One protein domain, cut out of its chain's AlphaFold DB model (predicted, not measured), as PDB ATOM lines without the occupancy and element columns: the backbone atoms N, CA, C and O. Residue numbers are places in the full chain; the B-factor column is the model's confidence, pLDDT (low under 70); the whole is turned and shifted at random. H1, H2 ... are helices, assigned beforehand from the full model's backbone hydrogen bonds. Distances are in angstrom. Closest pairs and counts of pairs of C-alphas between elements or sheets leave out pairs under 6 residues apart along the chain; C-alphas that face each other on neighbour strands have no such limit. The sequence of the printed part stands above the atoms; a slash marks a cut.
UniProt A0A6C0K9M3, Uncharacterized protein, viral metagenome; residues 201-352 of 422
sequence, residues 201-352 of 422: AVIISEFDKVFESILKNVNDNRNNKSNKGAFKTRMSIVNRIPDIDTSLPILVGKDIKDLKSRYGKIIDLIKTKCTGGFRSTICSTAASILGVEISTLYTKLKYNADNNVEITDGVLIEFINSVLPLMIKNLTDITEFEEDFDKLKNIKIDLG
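This is residues 201 to 352 of the 422 residues of an uncharacterized protein of viral metagenome (UniProt A0A6C0K9M3). What does the domain look like? H5, H6, H7 and H8 fold back and forth side by side in a curved row, with H1 and H4 over one face of it. H1 packs on H7 and H8 as a three-helix bundle, H4 crosses H6, H3 bridges H1 and H4, and H2 lies across one end. What is it made of? The printed part has 152 residues with eight named helices, H1 to H8 in order, and no named strand: all helix. It is compact, with a radius of gyration of the C-alphas of 15.0 A, and rounded, spanning 40 by 37 by 32 A.

Which helices form the bundle? H1, residues 201 to 221, H7, residues 313 to 331, and H8, residues 335 to 350, touch one another as a bundle. H1 and H8 run opposite ways at a shallow tilt of 17 degrees, their closest C-alphas those of Val 210 and Asp 340, 5.9 A apart. What comes next? H2, residues 230 to 239, is close to but not clearly touching H1, the closest C-alphas being those of Val 218 and Met 235, 7.6 A apart. H3, residues 244 to 251, touches residues 215 to 219 of H1 alone, closest at the C-alphas of Asn 219 and Leu 248, 6.3 A apart. Which helix is the hub? H4, residues 259 to 274, touches five helices, among them H6, residues 292 to 306, about perpendicular at 89 degrees; their closest C-alphas, those of Ile 267 and Ala 305, are 5.3 A apart. H5, residues 277 to 289, touches H4 only at the corner, the C-alphas of Cys 274 and Ser 280 being closest at 4.6 A. Which hairpins and backbones are there? H3 and H4, H5 and H6, H6 and H7, and H7 and H8 are helical hairpins. Every O i to N i+4 pair is within hydrogen-bond range in H1, H4 and H6; the others have 4 of 6 in H2, 2 of 4 in H3, 8 of 9 in H5, 13 of 15 in H7 and 10 of 12 in H8.

Where are the anchors? H1 begins at C-alpha 201 (9.729, -11.194, 4.699), and H8 ends at C-alpha 350 (8.072, -11.805, -6.952). How long are the longer helices? From first to last C-alpha H1 measures 30.2 A, H7 25.3 A and H8 24.0 A.

How far does it reach? The two C-alphas farthest apart are those of Ser 226 and Asn 307, 42.5 A. Is anything cut or uncertain? The printed part has no cut and no long link; pLDDT is under 70 at residues 228, 234 to 245, 286, 289 and 290.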
ATOM      1  N   ALA A 201      10.366 -12.072   3.715       96.31
ATOM      2  CA  ALA A 201       9.729 -11.194   4.699       96.31
ATOM      3  C   ALA A 201       8.970 -10.014   4.057       96.31
ATOM      4  O   ALA A 201       7.853  -9.698   4.471       96.31
ATOM      5  N   VAL A 202       9.527  -9.395   3.005       96.75
ATOM      6  CA  VAL A 202       8.842  -8.322   2.259       96.75
ATOM      7  C   VAL A 202       7.620  -8.877   1.530       96.75
ATOM      8  O   VAL A 202       6.541  -8.300   1.632       96.75
ATOM      9  N   ILE A 203       7.754 -10.029   0.864       96.50
ATOM     10  CA  ILE A 203       6.646 -10.687   0.150       96.50
ATOM     11  C   ILE A 203       5.515 -11.087   1.117       96.50
ATOM     12  O   ILE A 203       4.342 -10.882   0.806       96.50
ATOM     13  N   ILE A 204       5.853 -11.620   2.296       96.94
ATOM     14  CA  ILE A 204       4.897 -11.971   3.357       96.94
ATOM     15  C   ILE A 204       4.153 -10.718   3.842       96.94
ATOM     16  O   ILE A 204       2.926 -10.740   3.920       96.94
ATOM     17  N   SER A 205       4.865  -9.616   4.110       97.00
ATOM     18  CA  SER A 205       4.255  -8.354   4.561       97.00
ATOM     19  C   SER A 205       3.374  -7.696   3.492       97.00
ATOM     20  O   SER A 205       2.296  -7.190   3.805       97.00
ATOM     21  N   GLU A 206       3.798  -7.710   2.224       97.19
ATOM     22  CA  GLU A 206       2.985  -7.223   1.105       97.19
ATOM     23  C   GLU A 206       1.718  -8.068   0.931       97.19
ATOM     24  O   GLU A 206       0.626  -7.508   0.822       97.19
ATOM     25  N   PHE A 207       1.834  -9.400   0.962       96.31
ATOM     26  CA  PHE A 207       0.677 -10.290   0.874       96.31
ATOM     27  C   PHE A 207      -0.300 -10.079   2.028       96.31
ATOM     28  O   PHE A 207      -1.502 -10.014   1.784       96.31
ATOM     29  N   ASP A 208       0.186  -9.938   3.262       96.31
ATOM     30  CA  ASP A 208      -0.683  -9.793   4.430       96.31
ATOM     31  C   ASP A 208      -1.544  -8.529   4.379       96.31
ATOM     32  O   ASP A 208      -2.739  -8.591   4.649       96.31
ATOM     33  N   LYS A 209      -0.974  -7.400   3.937       96.81
ATOM     34  CA  LYS A 209      -1.717  -6.140   3.755       96.81
ATOM     35  C   LYS A 209      -2.859  -6.292   2.748       96.81
ATOM     36  O   LYS A 209      -3.962  -5.797   2.976       96.81
ATOM     37  N   VAL A 210      -2.608  -6.999   1.646       95.56
ATOM     38  CA  VAL A 210      -3.615  -7.263   0.605       95.56
ATOM     39  C   VAL A 210      -4.657  -8.271   1.097       95.56
ATOM     40  O   VAL A 210      -5.854  -8.094   0.876       95.56
ATOM     41  N   PHE A 211      -4.223  -9.310   1.808       93.81
ATOM     42  CA  PHE A 211      -5.103 -10.309   2.404       93.81
ATOM     43  C   PHE A 211      -6.018  -9.686   3.469       93.81
ATOM     44  O   PHE A 211      -7.215  -9.970   3.484       93.81
ATOM     45  N   GLU A 212      -5.501  -8.769   4.288       94.12
ATOM     46  CA  GLU A 212      -6.274  -7.987   5.253       94.12
ATOM     47  C   GLU A 212      -7.303  -7.072   4.590       94.12
ATOM     48  O   GLU A 212      -8.461  -7.076   5.007       94.12
ATOM     49  N   SER A 213      -6.899  -6.316   3.560       94.94
ATOM     50  CA  SER A 213      -7.802  -5.470   2.764       94.94
ATOM     51  C   SER A 213      -8.987  -6.284   2.244       94.94
ATOM     52  O   SER A 213     -10.152  -5.935   2.455       94.94
ATOM     53  N   ILE A 214      -8.696  -7.457   1.673       90.38
ATOM     54  CA  ILE A 214      -9.716  -8.365   1.155       90.38
ATOM     55  C   ILE A 214     -10.613  -8.903   2.277       90.38
ATOM     56  O   ILE A 214     -11.833  -8.897   2.124       90.38
ATOM     57  N   LEU A 215     -10.057  -9.326   3.415       90.44
ATOM     58  CA  LEU A 215     -10.854  -9.822   4.543       90.44
ATOM     59  C   LEU A 215     -11.745  -8.734   5.168       90.44
ATOM     60  O   LEU A 215     -12.894  -9.034   5.497       90.44
ATOM     61  N   LYS A 216     -11.268  -7.485   5.278       92.88
ATOM     62  CA  LYS A 216     -12.065  -6.318   5.710       92.88
ATOM     63  C   LYS A 216     -13.231  -6.071   4.761       92.88
ATOM     64  O   LYS A 216     -14.387  -6.161   5.168       92.88
ATOM     65  N   ASN A 217     -12.940  -5.916   3.471       90.62
ATOM     66  CA  ASN A 217     -13.956  -5.720   2.438       90.62
ATOM     67  C   ASN A 217     -14.988  -6.865   2.394       90.62
ATOM     68  O   ASN A 217     -16.163  -6.612   2.125       90.62
ATOM     69  N   VAL A 218     -14.603  -8.114   2.691       86.38
ATOM     70  CA  VAL A 218     -15.559  -9.229   2.843       86.38
ATOM     71  C   VAL A 218     -16.383  -9.110   4.124       86.38
ATOM     72  O   VAL A 218     -17.605  -9.268   4.065       86.38
ATOM     73  N   ASN A 219     -15.753  -8.822   5.266       89.56
ATOM     74  CA  ASN A 219     -16.438  -8.681   6.553       89.56
ATOM     75  C   ASN A 219     -17.504  -7.583   6.519       89.56
ATOM     76  O   ASN A 219     -18.612  -7.792   7.016       89.56
ATOM     77  N   ASP A 220     -17.180  -6.447   5.914       89.94
ATOM     78  CA  ASP A 220     -18.022  -5.255   5.947       89.94
ATOM     79  C   ASP A 220     -19.195  -5.389   4.958       89.94
ATOM     80  O   ASP A 220     -20.330  -5.011   5.255       89.94
ATOM     81  N   ASN A 221     -18.971  -6.045   3.812       86.94
ATOM     82  CA  ASN A 221     -20.009  -6.249   2.800       86.94
ATOM     83  C   ASN A 221     -20.910  -7.478   3.025       86.94
ATOM     84  O   ASN A 221     -21.976  -7.545   2.407       86.94
ATOM     85  N   ARG A 222     -20.561  -8.448   3.886       82.19
ATOM     86  CA  ARG A 222     -21.360  -9.693   4.038       82.19
ATOM     87  C   ARG A 222     -22.801  -9.466   4.509       82.19
ATOM     88  O   ARG A 222     -23.699 -10.203   4.106       82.19
ATOM     89  N   ASN A 223     -23.022  -8.426   5.314       82.38
ATOM     90  CA  ASN A 223     -24.342  -8.040   5.817       82.38
ATOM     91  C   ASN A 223     -25.073  -7.054   4.886       82.38
ATOM     92  O   ASN A 223     -26.254  -6.764   5.099       82.38
ATOM     93  N   ASN A 224     -24.404  -6.542   3.848       85.44
ATOM     94  CA  ASN A 224     -24.964  -5.510   2.991       85.44
ATOM     95  C   ASN A 224     -26.001  -6.093   2.010       85.44
ATOM     96  O   ASN A 224     -25.682  -6.814   1.060       85.44
ATOM     97  N   LYS A 225     -27.279  -5.754   2.228       79.62
ATOM     98  CA  LYS A 225     -28.413  -6.261   1.436       79.62
ATOM     99  C   LYS A 225     -28.439  -5.754  -0.015       79.62
ATOM    100  O   LYS A 225     -29.201  -6.330  -0.797       79.62
ATOM    101  N   SER A 226     -27.659  -4.733  -0.389       82.00
ATOM    102  CA  SER A 226     -27.586  -4.237  -1.778       82.00
ATOM    103  C   SER A 226     -26.723  -5.117  -2.691       82.00
ATOM    104  O   SER A 226     -27.048  -5.271  -3.867       82.00
ATOM    105  N   ASN A 227     -25.680  -5.768  -2.162       72.69
ATOM    106  CA  ASN A 227     -24.664  -6.490  -2.946       72.69
ATOM    107  C   ASN A 227     -25.125  -7.904  -3.363       72.69
ATOM    108  O   ASN A 227     -24.478  -8.918  -3.093       72.69
ATOM    109  N   LYS A 228     -26.288  -7.994  -4.021       62.38
ATOM    110  CA  LYS A 228     -27.008  -9.255  -4.296       62.38
ATOM    111  C   LYS A 228     -26.486 -10.093  -5.472       62.38
ATOM    112  O   LYS A 228     -26.903 -11.241  -5.592       62.38
ATOM    113  N   GLY A 229     -25.622  -9.545  -6.328       74.19
ATOM    114  CA  GLY A 229     -25.185 -10.179  -7.579       74.19
ATOM    115  C   GLY A 229     -23.927 -11.053  -7.460       74.19
ATOM    116  O   GLY A 229     -23.896 -12.080  -6.770       74.19
ATOM    117  N   ALA A 230     -22.877 -10.649  -8.184       71.75
ATOM    118  CA  ALA A 230     -21.636 -11.408  -8.325       71.75
ATOM    119  C   ALA A 230     -20.900 -11.611  -6.989       71.75
ATOM    120  O   ALA A 230     -20.479 -12.733  -6.702       71.75
ATOM    121  N   PHE A 231     -20.815 -10.563  -6.158       73.81
ATOM    122  CA  PHE A 231     -20.137 -10.597  -4.859       73.81
ATOM    123  C   PHE A 231     -20.693 -11.706  -3.960       73.81
ATOM    124  O   PHE A 231     -19.963 -12.621  -3.590       73.81
ATOM    125  N   LYS A 232     -22.008 -11.709  -3.692       75.06
ATOM    126  CA  LYS A 232     -22.650 -12.728  -2.845       75.06
ATOM    127  C   LYS A 232     -22.474 -14.147  -3.388       75.06
ATOM    128  O   LYS A 232     -22.238 -15.070  -2.614       75.06
ATOM    129  N   THR A 233     -22.546 -14.333  -4.707       71.19
ATOM    130  CA  THR A 233     -22.318 -15.652  -5.322       71.19
ATOM    131  C   THR A 233     -20.878 -16.129  -5.118       71.19
ATOM    132  O   THR A 233     -20.671 -17.288  -4.756       71.19
ATOM    133  N   ARG A 234     -19.882 -15.251  -5.291       67.75
ATOM    134  CA  ARG A 234     -18.456 -15.596  -5.148       67.75
ATOM    135  C   ARG A 234     -18.041 -15.757  -3.685       67.75
ATOM    136  O   ARG A 234     -17.431 -16.767  -3.349       67.75
ATOM    137  N   MET A 235     -18.465 -14.862  -2.796       68.88
ATOM    138  CA  MET A 235     -18.191 -14.968  -1.356       68.88
ATOM    139  C   MET A 235     -19.007 -16.071  -0.678       68.88
ATOM    140  O   MET A 235     -18.581 -16.567   0.357       68.88
ATOM    141  N   SER A 236     -20.061 -16.605  -1.313       63.12
ATOM    142  CA  SER A 236     -20.660 -17.866  -0.853       63.12
ATOM    143  C   SER A 236     -19.657 -19.026  -0.789       63.12
ATOM    144  O   SER A 236     -19.904 -19.965  -0.048       63.12
ATOM    145  N   ILE A 237     -18.517 -18.971  -1.493       55.69
ATOM    146  CA  ILE A 237     -17.412 -19.935  -1.344       55.69
ATOM    147  C   ILE A 237     -16.761 -19.812   0.041       55.69
ATOM    148  O   ILE A 237     -16.549 -20.827   0.697       55.69
ATOM    149  N   VAL A 238     -16.495 -18.583   0.499       57.03
ATOM    150  CA  VAL A 238     -15.942 -18.295   1.835       57.03
ATOM    151  C   VAL A 238     -16.953 -18.702   2.907       57.03
ATOM    152  O   VAL A 238     -16.617 -19.446   3.823       57.03
ATOM    153  N   ASN A 239     -18.222 -18.325   2.727       58.28
ATOM    154  CA  ASN A 239     -19.295 -18.619   3.679       58.28
ATOM    155  C   ASN A 239     -19.751 -20.098   3.659       58.28
ATOM    156  O   ASN A 239     -20.522 -20.515   4.521       58.28
ATOM    157  N   ARG A 240     -19.304 -20.905   2.682       55.62
ATOM    158  CA  ARG A 240     -19.561 -22.358   2.605       55.62
ATOM    159  C   ARG A 240     -18.515 -23.206   3.312       55.62
ATOM    160  O   ARG A 240     -18.759 -24.399   3.477       55.62
ATOM    161  N   ILE A 241     -17.383 -22.635   3.721       57.12
ATOM    162  CA  ILE A 241     -16.507 -23.314   4.674       57.12
ATOM    163  C   ILE A 241     -17.133 -23.088   6.058       57.12
ATOM    164  O   ILE A 241     -17.228 -21.931   6.478       57.12
ATOM    165  N   PRO A 242     -17.606 -24.146   6.751       51.44
ATOM    166  CA  PRO A 242     -18.250 -23.992   8.048       51.44
ATOM    167  C   PRO A 242     -17.352 -23.220   9.015       51.44
ATOM    168  O   PRO A 242     -16.133 -23.376   8.999       51.44
ATOM    169  N   ASP A 243     -17.969 -22.369   9.830       61.72
ATOM    170  CA  ASP A 243     -17.328 -21.548  10.860       61.72
ATOM    171  C   ASP A 243     -16.308 -20.477  10.402       61.72
ATOM    172  O   ASP A 243     -15.913 -19.658  11.231       61.72
ATOM    173  N   ILE A 244     -15.918 -20.371   9.121       63.94
ATOM    174  CA  ILE A 244     -15.050 -19.255   8.678       63.94
ATOM    175  C   ILE A 244     -15.817 -17.923   8.636       63.94
ATOM    176  O   ILE A 244     -15.277 -16.910   9.070       63.94
ATOM    177  N   ASP A 245     -17.080 -17.906   8.198       66.00
ATOM    178  CA  ASP A 245     -17.908 -16.683   8.174       66.00
ATOM    179  C   ASP A 245     -18.102 -16.097   9.586       66.00
ATOM    180  O   ASP A 245     -17.836 -14.921   9.840       66.00
ATOM    181  N   THR A 246     -18.462 -16.933  10.563       75.31
ATOM    182  CA  THR A 246     -18.590 -16.505  11.967       75.31
ATOM    183  C   THR A 246     -17.263 -16.041  12.567       75.31
ATOM    184  O   THR A 246     -17.268 -15.207  13.471       75.31
ATOM    185  N   SER A 247     -16.135 -16.512  12.031       81.88
ATOM    186  CA  SER A 247     -14.789 -16.192  12.514       81.88
ATOM    187  C   SER A 247     -14.081 -15.086  11.725       81.88
ATOM    188  O   SER A 247     -12.982 -14.684  12.106       81.88
ATOM    189  N   LEU A 248     -14.689 -14.536  10.667       84.25
ATOM    190  CA  LEU A 248     -14.103 -13.432   9.897       84.25
ATOM    191  C   LEU A 248     -13.737 -12.208  10.765       84.25
ATOM    192  O   LEU A 248     -12.628 -11.701  10.603       84.25
ATOM    193  N   PRO A 249     -14.573 -11.772  11.736       89.38
ATOM    194  CA  PRO A 249     -14.209 -10.706  12.673       89.38
ATOM    195  C   PRO A 249     -12.971 -11.021  13.514       89.38
ATOM    196  O   PRO A 249     -12.231 -10.109  13.858       89.38
ATOM    197  N   ILE A 250     -12.730 -12.302  13.822       89.88
ATOM    198  CA  ILE A 250     -11.540 -12.740  14.559       89.88
ATOM    199  C   ILE A 250     -10.309 -12.565  13.664       89.88
ATOM    200  O   ILE A 250      -9.323 -12.000  14.108       89.88
ATOM    201  N   LEU A 251     -10.381 -12.966  12.388       88.50
ATOM    202  CA  LEU A 251      -9.275 -12.846  11.420       88.50
ATOM    203  C   LEU A 251      -8.937 -11.394  11.015       88.50
ATOM    204  O   LEU A 251      -7.858 -11.141  10.471       88.50
ATOM    205  N   VAL A 252      -9.850 -10.460  11.280       91.44
ATOM    206  CA  VAL A 252      -9.736  -9.012  11.016       91.44
ATOM    207  C   VAL A 252      -9.550  -8.209  12.323       91.44
ATOM    208  O   VAL A 252      -9.470  -6.981  12.302       91.44
ATOM    209  N   GLY A 253      -9.460  -8.890  13.470       91.94
ATOM    210  CA  GLY A 253      -9.328  -8.274  14.788       91.94
ATOM    211  C   GLY A 253      -8.067  -7.418  14.936       91.94
ATOM    212  O   GLY A 253      -7.016  -7.722  14.373       91.94
ATOM    213  N   LYS A 254      -8.161  -6.342  15.733       92.38
ATOM    214  CA  LYS A 254      -7.035  -5.427  16.024       92.38
ATOM    215  C   LYS A 254      -5.873  -6.105  16.771       92.38
ATOM    216  O   LYS A 254      -4.796  -5.523  16.872       92.38
ATOM    217  N   ASP A 255      -6.097  -7.297  17.325       93.00
ATOM    218  CA  ASP A 255      -5.090  -8.149  17.961       93.00
ATOM    219  C   ASP A 255      -4.170  -8.852  16.946       93.00
ATOM    220  O   ASP A 255      -3.051  -9.231  17.296       93.00
ATOM    221  N   ILE A 256      -4.597  -8.987  15.688       94.25
ATOM    222  CA  ILE A 256      -3.819  -9.616  14.618       94.25
ATOM    223  C   ILE A 256      -2.969  -8.558  13.913       94.25
ATOM    224  O   ILE A 256      -3.482  -7.721  13.176       94.25
ATOM    225  N   LYS A 257      -1.653  -8.616  14.138       94.25
ATOM    226  CA  LYS A 257      -0.677  -7.662  13.583       94.25
ATOM    227  C   LYS A 257       0.008  -8.130  12.297       94.25
ATOM    228  O   LYS A 257       0.601  -7.303  11.611       94.25
ATOM    229  N   ASP A 258      -0.000  -9.434  12.026       96.31
ATOM    230  CA  ASP A 258       0.765 -10.047  10.941       96.31
ATOM    231  C   ASP A 258       0.150 -11.359  10.412       96.31
ATOM    232  O   ASP A 258      -0.716 -11.989  11.038       96.31
ATOM    233  N   LEU A 259       0.666 -11.814   9.262       95.44
ATOM    234  CA  LEU A 259       0.230 -13.051   8.613       95.44
ATOM    235  C   LEU A 259       0.455 -14.277   9.498       95.44
ATOM    236  O   LEU A 259      -0.335 -15.216   9.435       95.44
ATOM    237  N   LYS A 260       1.507 -14.279  10.329       96.38
ATOM    238  CA  LYS A 260       1.817 -15.380  11.253       96.38
ATOM    239  C   LYS A 260       0.707 -15.549  12.289       96.38
ATOM    240  O   LYS A 260       0.187 -16.656  12.443       96.38
ATOM    241  N   SER A 261       0.274 -14.456  12.918       95.69
ATOM    242  CA  SER A 261      -0.863 -14.437  13.848       95.69
ATOM    243  C   SER A 261      -2.163 -14.828  13.146       95.69
ATOM    244  O   SER A 261      -2.911 -15.670  13.647       95.69
ATOM    245  N   ARG A 262      -2.421 -14.277  11.950       94.25
ATOM    246  CA  ARG A 262      -3.628 -14.575  11.162       94.25
ATOM    247  C   ARG A 262      -3.707 -16.046  10.753       94.25
ATOM    248  O   ARG A 262      -4.758 -16.670  10.887       94.25
ATOM    249  N   TYR A 263      -2.590 -16.614  10.305       93.12
ATOM    250  CA  TYR A 263      -2.457 -18.026   9.963       93.12
ATOM    251  C   TYR A 263      -2.619 -18.923  11.198       93.12
ATOM    252  O   TYR A 263      -3.357 -19.903  11.133       93.12
ATOM    253  N   GLY A 264      -2.030 -18.552  12.341       93.81
ATOM    254  CA  GLY A 264      -2.247 -19.239  13.619       93.81
ATOM    255  C   GLY A 264      -3.730 -19.322  13.993       93.81
ATOM    256  O   GLY A 264      -4.244 -20.412  14.228       93.81
ATOM    257  N   LYS A 265      -4.463 -18.203  13.907       93.94
ATOM    258  CA  LYS A 265      -5.918 -18.182  14.146       93.94
ATOM    259  C   LYS A 265      -6.691 -19.059  13.151       93.94
ATOM    260  O   LYS A 265      -7.606 -19.759  13.567       93.94
ATOM    261  N   ILE A 266      -6.329 -19.077  11.860       90.06
ATOM    262  CA  ILE A 266      -6.931 -20.000  10.869       90.06
ATOM    263  C   ILE A 266      -6.719 -21.461  11.291       90.06
ATOM    264  O   ILE A 266      -7.649 -22.267  11.228       90.06
ATOM    265  N   ILE A 267      -5.513 -21.800  11.743       91.56
ATOM    266  CA  ILE A 267      -5.160 -23.141  12.215       91.56
ATOM    267  C   ILE A 267      -5.951 -23.516  13.480       91.56
ATOM    268  O   ILE A 267      -6.537 -24.598  13.520       91.56
ATOM    269  N   ASP A 268      -6.064 -22.628  14.467       91.31
ATOM    270  CA  ASP A 268      -6.832 -22.873  15.699       91.31
ATOM    271  C   ASP A 268      -8.344 -23.006  15.446       91.31
ATOM    272  O   ASP A 268      -9.020 -23.833  16.066       91.31
ATOM    273  N   LEU A 269      -8.885 -22.253  14.486       87.50
ATOM    274  CA  LEU A 269     -10.261 -22.427  14.013       87.50
ATOM    275  C   LEU A 269     -10.452 -23.805  13.370       87.50
ATOM    276  O   LEU A 269     -11.427 -24.495  13.670       87.50
ATOM    277  N   ILE A 270      -9.505 -24.261  12.549       86.25
ATOM    278  CA  ILE A 270      -9.557 -25.601  11.949       86.25
ATOM    279  C   ILE A 270      -9.460 -26.692  13.023       86.25
ATOM    280  O   ILE A 270     -10.242 -27.642  12.955       86.25
ATOM    281  N   LYS A 271      -8.614 -26.539  14.056       89.06
ATOM    282  CA  LYS A 271      -8.606 -27.439  15.229       89.06
ATOM    283  C   LYS A 271      -9.986 -27.477  15.887       89.06
ATOM    284  O   LYS A 271     -10.651 -28.511  15.879       89.06
ATOM    285  N   THR A 272     -10.447 -26.343  16.406       88.19
ATOM    286  CA  THR A 272     -11.657 -26.256  17.245       88.19
ATOM    287  C   THR A 272     -12.965 -26.579  16.515       88.19
ATOM    288  O   THR A 272     -13.931 -27.013  17.150       88.19
ATOM    289  N   LYS A 273     -13.029 -26.374  15.193       84.94
ATOM    290  CA  LYS A 273     -14.254 -26.556  14.396       84.94
ATOM    291  C   LYS A 273     -14.236 -27.792  13.504       84.94
ATOM    292  O   LYS A 273     -15.279 -28.421  13.344       84.94
ATOM    293  N   CYS A 274     -13.078 -28.156  12.953       81.75
ATOM    294  CA  CYS A 274     -12.952 -29.182  11.916       81.75
ATOM    295  C   CYS A 274     -12.116 -30.411  12.319       81.75
ATOM    296  O   CYS A 274     -12.033 -31.359  11.529       81.75
ATOM    297  N   THR A 275     -11.532 -30.459  13.521       77.56
ATOM    298  CA  THR A 275     -10.960 -31.698  14.083       77.56
ATOM    299  C   THR A 275     -11.940 -32.320  15.082       77.56
ATOM    300  O   THR A 275     -12.631 -31.617  15.813       77.56
ATOM    301  N   GLY A 276     -12.061 -33.650  15.055       78.19
ATOM    302  CA  GLY A 276     -13.018 -34.400  15.876       78.19
ATOM    303  C   GLY A 276     -14.381 -34.682  15.216       78.19
ATOM    304  O   GLY A 276     -15.071 -33.796  14.707       78.19
ATOM    305  N   GLY A 277     -14.785 -35.956  15.268       81.62
ATOM    306  CA  GLY A 277     -16.145 -36.431  14.992       81.62
ATOM    307  C   GLY A 277     -16.759 -36.021  13.646       81.62
ATOM    308  O   GLY A 277     -16.076 -35.809  12.643       81.62
ATOM    309  N   PHE A 278     -18.092 -35.905  13.641       77.69
ATOM    310  CA  PHE A 278     -18.908 -35.609  12.456       77.69
ATOM    311  C   PHE A 278     -18.539 -34.281  11.768       77.69
ATOM    312  O   PHE A 278     -18.644 -34.172  10.545       77.69
ATOM    313  N   ARG A 279     -18.038 -33.286  12.517       76.19
ATOM    314  CA  ARG A 279     -17.643 -31.981  11.960       76.19
ATOM    315  C   ARG A 279     -16.467 -32.082  10.988       76.19
ATOM    316  O   ARG A 279     -16.471 -31.390   9.972       76.19
ATOM    317  N   SER A 280     -15.517 -32.990  11.225       77.38
ATOM    318  CA  SER A 280     -14.402 -33.204  10.289       77.38
ATOM    319  C   SER A 280     -14.886 -33.719   8.926       77.38
ATOM    320  O   SER A 280     -14.375 -33.300   7.879       77.38
ATOM    321  N   THR A 281     -15.927 -34.560   8.919       76.19
ATOM    322  CA  THR A 281     -16.601 -35.011   7.692       76.19
ATOM    323  C   THR A 281     -17.277 -33.842   6.977       76.19
ATOM    324  O   THR A 281     -17.072 -33.675   5.780       76.19
ATOM    325  N   ILE A 282     -17.993 -32.963   7.692       75.44
ATOM    326  CA  ILE A 282     -18.608 -31.766   7.085       75.44
ATOM    327  C   ILE A 282     -17.546 -30.861   6.439       75.44
ATOM    328  O   ILE A 282     -17.691 -30.507   5.268       75.44
ATOM    329  N   CYS A 283     -16.470 -30.505   7.153       75.81
ATOM    330  CA  CYS A 283     -15.446 -29.598   6.620       75.81
ATOM    331  C   CYS A 283     -14.727 -30.181   5.385       75.81
ATOM    332  O   CYS A 283     -14.508 -29.473   4.402       75.81
ATOM    333  N   SER A 284     -14.411 -31.482   5.396       75.38
ATOM    334  CA  SER A 284     -13.791 -32.167   4.247       75.38
ATOM    335  C   SER A 284     -14.743 -32.317   3.054       75.38
ATOM    336  O   SER A 284     -14.343 -32.056   1.915       75.38
ATOM    337  N   THR A 285     -16.020 -32.642   3.287       72.00
ATOM    338  CA  THR A 285     -17.049 -32.645   2.238       72.00
ATOM    339  C   THR A 285     -17.210 -31.250   1.630       72.00
ATOM    340  O   THR A 285     -17.152 -31.122   0.405       72.00
ATOM    341  N   ALA A 286     -17.320 -30.200   2.451       69.00
ATOM    342  CA  ALA A 286     -17.406 -28.814   1.991       69.00
ATOM    343  C   ALA A 286     -16.194 -28.426   1.125       69.00
ATOM    344  O   ALA A 286     -16.371 -27.959  -0.001       69.00
ATOM    345  N   ALA A 287     -14.972 -28.711   1.586       74.69
ATOM    346  CA  ALA A 287     -13.751 -28.447   0.823       74.69
ATOM    347  C   ALA A 287     -13.726 -29.183  -0.533       74.69
ATOM    348  O   ALA A 287     -13.310 -28.604  -1.537       74.69
ATOM    349  N   SER A 288     -14.226 -30.424  -0.601       71.69
ATOM    350  CA  SER A 288     -14.310 -31.178  -1.862       71.69
ATOM    351  C   SER A 288     -15.318 -30.588  -2.864       71.69
ATOM    352  O   SER A 288     -15.027 -30.541  -4.061       71.69
ATOM    353  N   ILE A 289     -16.457 -30.067  -2.386       68.19
ATOM    354  CA  ILE A 289     -17.493 -29.416  -3.213       68.19
ATOM    355  C   ILE A 289     -16.964 -28.121  -3.845       68.19
ATOM    356  O   ILE A 289     -17.327 -27.787  -4.974       68.19
ATOM    357  N   LEU A 290     -16.084 -27.404  -3.141       66.88
ATOM    358  CA  LEU A 290     -15.448 -26.176  -3.631       66.88
ATOM    359  C   LEU A 290     -14.334 -26.436  -4.669       66.88
ATOM    360  O   LEU A 290     -13.902 -25.512  -5.359       66.88
ATOM    361  N   GLY A 291     -13.919 -27.695  -4.843       79.50
ATOM    362  CA  GLY A 291     -13.022 -28.148  -5.904       79.50
ATOM    363  C   GLY A 291     -11.635 -28.577  -5.420       79.50
ATOM    364  O   GLY A 291     -11.212 -28.291  -4.303       79.50
ATOM    365  N   VAL A 292     -10.903 -29.271  -6.301       82.56
ATOM    366  CA  VAL A 292      -9.629 -29.947  -5.976       82.56
ATOM    367  C   VAL A 292      -8.597 -29.000  -5.355       82.56
ATOM    368  O   VAL A 292      -7.978 -29.355  -4.362       82.56
ATOM    369  N   GLU A 293      -8.450 -27.790  -5.899       81.50
ATOM    370  CA  GLU A 293      -7.483 -26.788  -5.424       81.50
ATOM    371  C   GLU A 293      -7.757 -26.387  -3.954       81.50
ATOM    372  O   GLU A 293      -6.841 -26.364  -3.130       81.50
ATOM    373  N   ILE A 294      -9.029 -26.164  -3.595       79.94
ATOM    374  CA  ILE A 294      -9.451 -25.813  -2.227       79.94
ATOM    375  C   ILE A 294      -9.349 -27.024  -1.293       79.94
ATOM    376  O   ILE A 294      -8.876 -26.883  -0.167       79.94
ATOM    377  N   SER A 295      -9.696 -28.222  -1.772       81.00
ATOM    378  CA  SER A 295      -9.482 -29.472  -1.033       81.00
ATOM    379  C   SER A 295      -8.004 -29.672  -0.664       81.00
ATOM    380  O   SER A 295      -7.700 -29.929   0.498       81.00
ATOM    381  N   THR A 296      -7.071 -29.451  -1.602       87.50
ATOM    382  CA  THR A 296      -5.626 -29.577  -1.325       87.50
ATOM    383  C   THR A 296      -5.100 -28.542  -0.331       87.50
ATOM    384  O   THR A 296      -4.258 -28.872   0.506       87.50
ATOM    385  N   LEU A 297      -5.607 -27.304  -0.373       85.44
ATOM    386  CA  LEU A 297      -5.296 -26.284   0.632       85.44
ATOM    387  C   LEU A 297      -5.809 -26.711   2.015       85.44
ATOM    388  O   LEU A 297      -5.059 -26.681   2.989       85.44
ATOM    389  N   TYR A 298      -7.065 -27.157   2.093       85.12
ATOM    390  CA  TYR A 298      -7.682 -27.603   3.340       85.12
ATOM    391  C   TYR A 298      -6.937 -28.792   3.966       85.12
ATOM    392  O   TYR A 298      -6.690 -28.780   5.170       85.12
ATOM    393  N   THR A 299      -6.502 -29.782   3.176       88.38
ATOM    394  CA  THR A 299      -5.723 -30.915   3.710       88.38
ATOM    395  C   THR A 299      -4.377 -30.490   4.294       88.38
ATOM    396  O   THR A 299      -3.977 -31.042   5.315       88.38
ATOM    397  N   LYS A 300      -3.700 -29.489   3.707       90.88
ATOM    398  CA  LYS A 300      -2.447 -28.941   4.261       90.88
ATOM    399  C   LYS A 300      -2.687 -28.180   5.561       90.88
ATOM    400  O   LYS A 300      -1.991 -28.412   6.542       90.88
ATOM    401  N   LEU A 301      -3.701 -27.311   5.588       88.62
ATOM    402  CA  LEU A 301      -4.072 -26.574   6.797       88.62
ATOM    403  C   LEU A 301      -4.476 -27.526   7.932       88.62
ATOM    404  O   LEU A 301      -4.028 -27.349   9.059       88.62
ATOM    405  N   LYS A 302      -5.256 -28.572   7.629       88.38
ATOM    406  CA  LYS A 302      -5.604 -29.609   8.606       88.38
ATOM    407  C   LYS A 302      -4.370 -30.378   9.093       88.38
ATOM    408  O   LYS A 302      -4.238 -30.567  10.291       88.38
ATOM    409  N   TYR A 303      -3.446 -30.764   8.212       92.12
ATOM    410  CA  TYR A 303      -2.194 -31.408   8.630       92.12
ATOM    411  C   TYR A 303      -1.375 -30.513   9.577       92.12
ATOM    412  O   TYR A 303      -0.929 -30.974  10.627       92.12
ATOM    413  N   ASN A 304      -1.243 -29.224   9.256       90.56
ATOM    414  CA  ASN A 304      -0.525 -28.260  10.095       90.56
ATOM    415  C   ASN A 304      -1.221 -28.031  11.449       90.56
ATOM    416  O   ASN A 304      -0.549 -27.839  12.463       90.56
ATOM    417  N   ALA A 305      -2.556 -28.111  11.476       88.50
ATOM    418  CA  ALA A 305      -3.363 -28.091  12.690       88.50
ATOM    419  C   ALA A 305      -3.168 -29.352  13.549       88.50
ATOM    420  O   ALA A 305      -2.819 -29.231  14.722       88.50
ATOM    421  N   ASP A 306      -3.336 -30.541  12.970       89.56
ATOM    422  CA  ASP A 306      -3.263 -31.823  13.683       89.56
ATOM    423  C   ASP A 306      -1.860 -32.080  14.284       89.56
ATOM    424  O   ASP A 306      -1.749 -32.724  15.324       89.56
ATOM    425  N   ASN A 307      -0.791 -31.550  13.668       92.06
ATOM    426  CA  ASN A 307       0.603 -31.782  14.080       92.06
ATOM    427  C   ASN A 307       1.261 -30.604  14.833       92.06
ATOM    428  O   ASN A 307       2.451 -30.675  15.123       92.06
ATOM    429  N   ASN A 308       0.527 -29.524  15.144       91.06
ATOM    430  CA  ASN A 308       1.067 -28.311  15.792       91.06
ATOM    431  C   ASN A 308       2.341 -27.750  15.115       91.06
ATOM    432  O   ASN A 308       3.286 -27.349  15.791       91.06
ATOM    433  N   VAL A 309       2.372 -27.734  13.778       91.19
ATOM    434  CA  VAL A 309       3.562 -27.345  12.999       91.19
ATOM    435  C   VAL A 309       3.965 -25.898  13.302       91.19
ATOM    436  O   VAL A 309       3.129 -24.993  13.257       91.19
ATOM    437  N   GLU A 310       5.255 -25.671  13.567       94.88
ATOM    438  CA  GLU A 310       5.784 -24.332  13.818       94.88
ATOM    439  C   GLU A 310       5.577 -23.415  12.601       94.88
ATOM    440  O   GLU A 310       5.931 -23.743  11.464       94.88
ATOM    441  N   ILE A 311       5.011 -22.229  12.841       95.81
ATOM    442  CA  ILE A 311       4.710 -21.257  11.787       95.81
ATOM    443  C   ILE A 311       5.993 -20.496  11.419       95.81
ATOM    444  O   ILE A 311       6.276 -19.413  11.941       95.81
ATOM    445  N   THR A 312       6.776 -21.092  10.525       96.56
ATOM    446  CA  THR A 312       7.972 -20.498   9.909       96.56
ATOM    447  C   THR A 312       7.627 -19.762   8.608       96.56
ATOM    448  O   THR A 312       6.593 -20.022   7.985       96.56
ATOM    449  N   ASP A 313       8.521 -18.889   8.137       96.06
ATOM    450  CA  ASP A 313       8.381 -18.195   6.846       96.06
ATOM    451  C   ASP A 313       8.164 -19.163   5.673       96.06
ATOM    452  O   ASP A 313       7.418 -18.854   4.746       96.06
ATOM    453  N   GLY A 314       8.764 -20.359   5.716       95.00
ATOM    454  CA  GLY A 314       8.555 -21.396   4.701       95.00
ATOM    455  C   GLY A 314       7.099 -21.869   4.629       95.00
ATOM    456  O   GLY A 314       6.534 -21.951   3.537       95.00
ATOM    457  N   VAL A 315       6.467 -22.096   5.787       94.19
ATOM    458  CA  VAL A 315       5.044 -22.472   5.891       94.19
ATOM    459  C   VAL A 315       4.144 -21.335   5.396       94.19
ATOM    460  O   VAL A 315       3.185 -21.581   4.661       94.19
ATOM    461  N   LEU A 316       4.477 -20.081   5.724       95.50
ATOM    462  CA  LEU A 316       3.739 -18.910   5.240       95.50
ATOM    463  C   LEU A 316       3.859 -18.741   3.717       95.50
ATOM    464  O   LEU A 316       2.851 -18.524   3.045       95.50
ATOM    465  N   ILE A 317       5.050 -18.914   3.143       95.81
ATOM    466  CA  ILE A 317       5.259 -18.885   1.688       95.81
ATOM    467  C   ILE A 317       4.509 -20.038   0.999       95.81
ATOM    468  O   ILE A 317       3.917 -19.832  -0.063       95.81
ATOM    469  N   GLU A 318       4.458 -21.240   1.580       93.31
ATOM    470  CA  GLU A 318       3.658 -22.347   1.035       93.31
ATOM    471  C   GLU A 318       2.145 -22.058   1.077       93.31
ATOM    472  O   GLU A 318       1.425 -22.344   0.108       93.31
ATOM    473  N   PHE A 319       1.663 -21.447   2.162       93.69
ATOM    474  CA  PHE A 319       0.286 -20.969   2.279       93.69
ATOM    475  C   PHE A 319      -0.031 -19.926   1.199       93.69
ATOM    476  O   PHE A 319      -0.988 -20.113   0.443       93.69
ATOM    477  N   ILE A 320       0.816 -18.902   1.032       94.38
ATOM    478  CA  ILE A 320       0.670 -17.881  -0.019       94.38
ATOM    479  C   ILE A 320       0.641 -18.537  -1.407       94.38
ATOM    480  O   ILE A 320      -0.289 -18.298  -2.176       94.38
ATOM    481  N   ASN A 321       1.589 -19.427  -1.717       93.56
ATOM    482  CA  ASN A 321       1.634 -20.160  -2.990       93.56
ATOM    483  C   ASN A 321       0.351 -20.964  -3.272       93.56
ATOM    484  O   ASN A 321      -0.049 -21.108  -4.430       93.56
ATOM    485  N   SER A 322      -0.296 -21.483  -2.225       90.06
ATOM    486  CA  SER A 322      -1.522 -22.284  -2.326       90.06
ATOM    487  C   SER A 322      -2.788 -21.417  -2.452       90.06
ATOM    488  O   SER A 322      -3.716 -21.779  -3.176       90.06
ATOM    489  N   VAL A 323      -2.828 -20.261  -1.782       89.50
ATOM    490  CA  VAL A 323      -3.995 -19.362  -1.718       89.50
ATOM    491  C   VAL A 323      -4.016 -18.335  -2.858       89.50
ATOM    492  O   VAL A 323      -5.073 -18.061  -3.430       89.50
ATOM    493  N   LEU A 324      -2.861 -17.794  -3.247       92.31
ATOM    494  CA  LEU A 324      -2.741 -16.724  -4.241       92.31
ATOM    495  C   LEU A 324      -3.396 -17.051  -5.605       92.31
ATOM    496  O   LEU A 324      -4.092 -16.185  -6.145       92.31
ATOM    497  N   PRO A 325      -3.278 -18.272  -6.175       90.38
ATOM    498  CA  PRO A 325      -3.980 -18.626  -7.410       90.38
ATOM    499  C   PRO A 325      -5.507 -18.638  -7.256       90.38
ATOM    500  O   PRO A 325      -6.207 -18.282  -8.204       90.38
ATOM    501  N   LEU A 326      -6.014 -19.027  -6.079       87.44
ATOM    502  CA  LEU A 326      -7.445 -19.059  -5.763       87.44
ATOM    503  C   LEU A 326      -8.012 -17.645  -5.626       87.44
ATOM    504  O   LEU A 326      -9.055 -17.354  -6.210       87.44
ATOM    505  N   MET A 327      -7.303 -16.757  -4.919       88.25
ATOM    506  CA  MET A 327      -7.677 -15.344  -4.795       88.25
ATOM    507  C   MET A 327      -7.745 -14.682  -6.173       88.25
ATOM    508  O   MET A 327      -8.807 -14.215  -6.571       88.25
ATOM    509  N   ILE A 328      -6.662 -14.747  -6.953       90.81
ATOM    510  CA  ILE A 328      -6.598 -14.184  -8.314       90.81
ATOM    511  C   ILE A 328      -7.770 -14.685  -9.175       90.81
ATOM    512  O   ILE A 328      -8.449 -13.886  -9.807       90.81
ATOM    513  N   LYS A 329      -8.047 -15.994  -9.173       88.62
ATOM    514  CA  LYS A 329      -9.121 -16.624  -9.963       88.62
ATOM    515  C   LYS A 329     -10.538 -16.210  -9.542       88.62
ATOM    516  O   LYS A 329     -11.435 -16.218 -10.379       88.62
ATOM    517  N   ASN A 330     -10.756 -15.909  -8.263       83.38
ATOM    518  CA  ASN A 330     -12.079 -15.562  -7.741       83.38
ATOM    519  C   ASN A 330     -12.346 -14.047  -7.781       83.38
ATOM    520  O   ASN A 330     -13.506 -13.647  -7.904       83.38
ATOM    521  N   LEU A 331     -11.298 -13.219  -7.719       86.00
ATOM    522  CA  LEU A 331     -11.387 -11.757  -7.650       86.00
ATOM    523  C   LEU A 331     -11.341 -11.057  -9.025       86.00
ATOM    524  O   LEU A 331     -11.737  -9.903  -9.099       86.00
ATOM    525  N   THR A 332     -10.942 -11.740 -10.112       87.94
ATOM    526  CA  THR A 332     -10.780 -11.171 -11.479       87.94
ATOM    527  C   THR A 332     -11.927 -10.314 -12.007       87.94
ATOM    528  O   THR A 332     -11.698  -9.487 -12.880       87.94
ATOM    529  N   ASP A 333     -13.154 -10.571 -11.559       87.38
ATOM    530  CA  ASP A 333     -14.377  -9.981 -12.112       87.38
ATOM    531  C   ASP A 333     -15.186  -9.239 -11.030       87.38
ATOM    532  O   ASP A 333     -16.415  -9.164 -11.106       87.38
ATOM    533  N   ILE A 334     -14.507  -8.766  -9.980       86.62
ATOM    534  CA  ILE A 334     -15.085  -7.973  -8.891       86.62
ATOM    535  C   ILE A 334     -14.342  -6.633  -8.844       86.62
ATOM    536  O   ILE A 334     -13.180  -6.570  -8.447       86.62
ATOM    537  N   THR A 335     -15.026  -5.572  -9.262       89.81
ATOM    538  CA  THR A 335     -14.508  -4.196  -9.371       89.81
ATOM    539  C   THR A 335     -13.934  -3.655  -8.062       89.81
ATOM    540  O   THR A 335     -12.922  -2.965  -8.055       89.81
ATOM    541  N   GLU A 336     -14.528  -4.042  -6.938       89.44
ATOM    542  CA  GLU A 336     -14.167  -3.628  -5.582       89.44
ATOM    543  C   GLU A 336     -12.782  -4.138  -5.130       89.44
ATOM    544  O   GLU A 336     -12.302  -3.744  -4.071       89.44
ATOM    545  N   PHE A 337     -12.136  -5.007  -5.917       90.88
ATOM    546  CA  PHE A 337     -10.810  -5.564  -5.636       90.88
ATOM    547  C   PHE A 337      -9.778  -5.283  -6.739       90.88
ATOM    548  O   PHE A 337      -8.743  -5.948  -6.768       90.88
ATOM    549  N   GLU A 338     -10.017  -4.333  -7.651       92.75
ATOM    550  CA  GLU A 338      -9.118  -4.080  -8.790       92.75
ATOM    551  C   GLU A 338      -7.688  -3.695  -8.353       92.75
ATOM    552  O   GLU A 338      -6.718  -4.297  -8.820       92.75
ATOM    553  N   GLU A 339      -7.540  -2.801  -7.368       94.12
ATOM    554  CA  GLU A 339      -6.224  -2.446  -6.809       94.12
ATOM    555  C   GLU A 339      -5.521  -3.626  -6.124       94.12
ATOM    556  O   GLU A 339      -4.314  -3.834  -6.274       94.12
ATOM    557  N   ASP A 340      -6.268  -4.403  -5.339       93.56
ATOM    558  CA  ASP A 340      -5.728  -5.554  -4.619       93.56
ATOM    559  C   ASP A 340      -5.329  -6.667  -5.594       93.56
ATOM    560  O   ASP A 340      -4.306  -7.327  -5.410       93.56
ATOM    561  N   PHE A 341      -6.065  -6.821  -6.693       93.19
ATOM    562  CA  PHE A 341      -5.767  -7.767  -7.758       93.19
ATOM    563  C   PHE A 341      -4.422  -7.480  -8.444       93.19
ATOM    564  O   PHE A 341      -3.672  -8.424  -8.716       93.19
ATOM    565  N   ASP A 342      -4.069  -6.214  -8.675       94.19
ATOM    566  CA  ASP A 342      -2.753  -5.847  -9.214       94.19
ATOM    567  C   ASP A 342      -1.617  -6.086  -8.212       94.19
ATOM    568  O   ASP A 342      -0.576  -6.641  -8.585       94.19
ATOM    569  N   LYS A 343      -1.835  -5.812  -6.920       96.50
ATOM    570  CA  LYS A 343      -0.874  -6.171  -5.861       96.50
ATOM    571  C   LYS A 343      -0.645  -7.695  -5.821       96.50
ATOM    572  O   LYS A 343       0.503  -8.142  -5.812       96.50
ATOM    573  N   LEU A 344      -1.706  -8.511  -5.920       94.75
ATOM    574  CA  LEU A 344      -1.606  -9.981  -6.004       94.75
ATOM    575  C   LEU A 344      -0.849 -10.464  -7.260       94.75
ATOM    576  O   LEU A 344      -0.132 -11.468  -7.191       94.75
ATOM    577  N   LYS A 345      -0.971  -9.781  -8.411       94.88
ATOM    578  CA  LYS A 345      -0.167 -10.099  -9.611       94.88
ATOM    579  C   LYS A 345       1.321  -9.848  -9.372       94.88
ATOM    580  O   LYS A 345       2.125 -10.691  -9.768       94.88
ATOM    581  N   ASN A 346       1.674  -8.743  -8.720       94.94
ATOM    582  CA  ASN A 346       3.067  -8.398  -8.425       94.94
ATOM    583  C   ASN A 346       3.689  -9.417  -7.458       94.94
ATOM    584  O   ASN A 346       4.692 -10.038  -7.800       94.94
ATOM    585  N   ILE A 347       3.000  -9.737  -6.355       95.50
ATOM    586  CA  ILE A 347       3.403 -10.796  -5.407       95.50
ATOM    587  C   ILE A 347       3.634 -12.141  -6.124       95.50
ATOM    588  O   ILE A 347       4.589 -12.863  -5.837       95.50
ATOM    589  N   LYS A 348       2.788 -12.487  -7.104       94.88
ATOM    590  CA  LYS A 348       2.937 -13.717  -7.898       94.88
ATOM    591  C   LYS A 348       4.198 -13.724  -8.770       94.88
ATOM    592  O   LYS A 348       4.769 -14.796  -8.989       94.88
ATOM    593  N   ILE A 349       4.597 -12.563  -9.291       93.75
ATOM    594  CA  ILE A 349       5.839 -12.384 -10.053       93.75
ATOM    595  C   ILE A 349       7.040 -12.502  -9.106       93.75
ATOM    596  O   ILE A 349       7.948 -13.278  -9.399       93.75
ATOM    597  N   ASP A 350       6.997 -11.824  -7.957       94.00
ATOM    598  CA  ASP A 350       8.072 -11.805  -6.952       94.00
ATOM    599  C   ASP A 350       8.367 -13.199  -6.370       94.00
ATOM    600  O   ASP A 350       9.527 -13.588  -6.224       94.00
ATOM    601  N   LEU A 351       7.326 -14.004  -6.124       94.06
ATOM    602  CA  LEU A 351       7.457 -15.406  -5.701       94.06
ATOM    603  C   LEU A 351       8.047 -16.329  -6.781       94.06
ATOM    604  O   LEU A 351       8.285 -17.509  -6.524       94.06
ATOM    605  N   GLY A 352       8.226 -15.847  -8.014       91.50
ATOM    606  CA  GLY A 352       8.664 -16.679  -9.129       91.50
ATOM    607  C   GLY A 352       7.676 -17.801  -9.465       91.50
ATOM    608  O   GLY A 352       8.060 -18.758 -10.147       91.50
TER     609      GLY A 352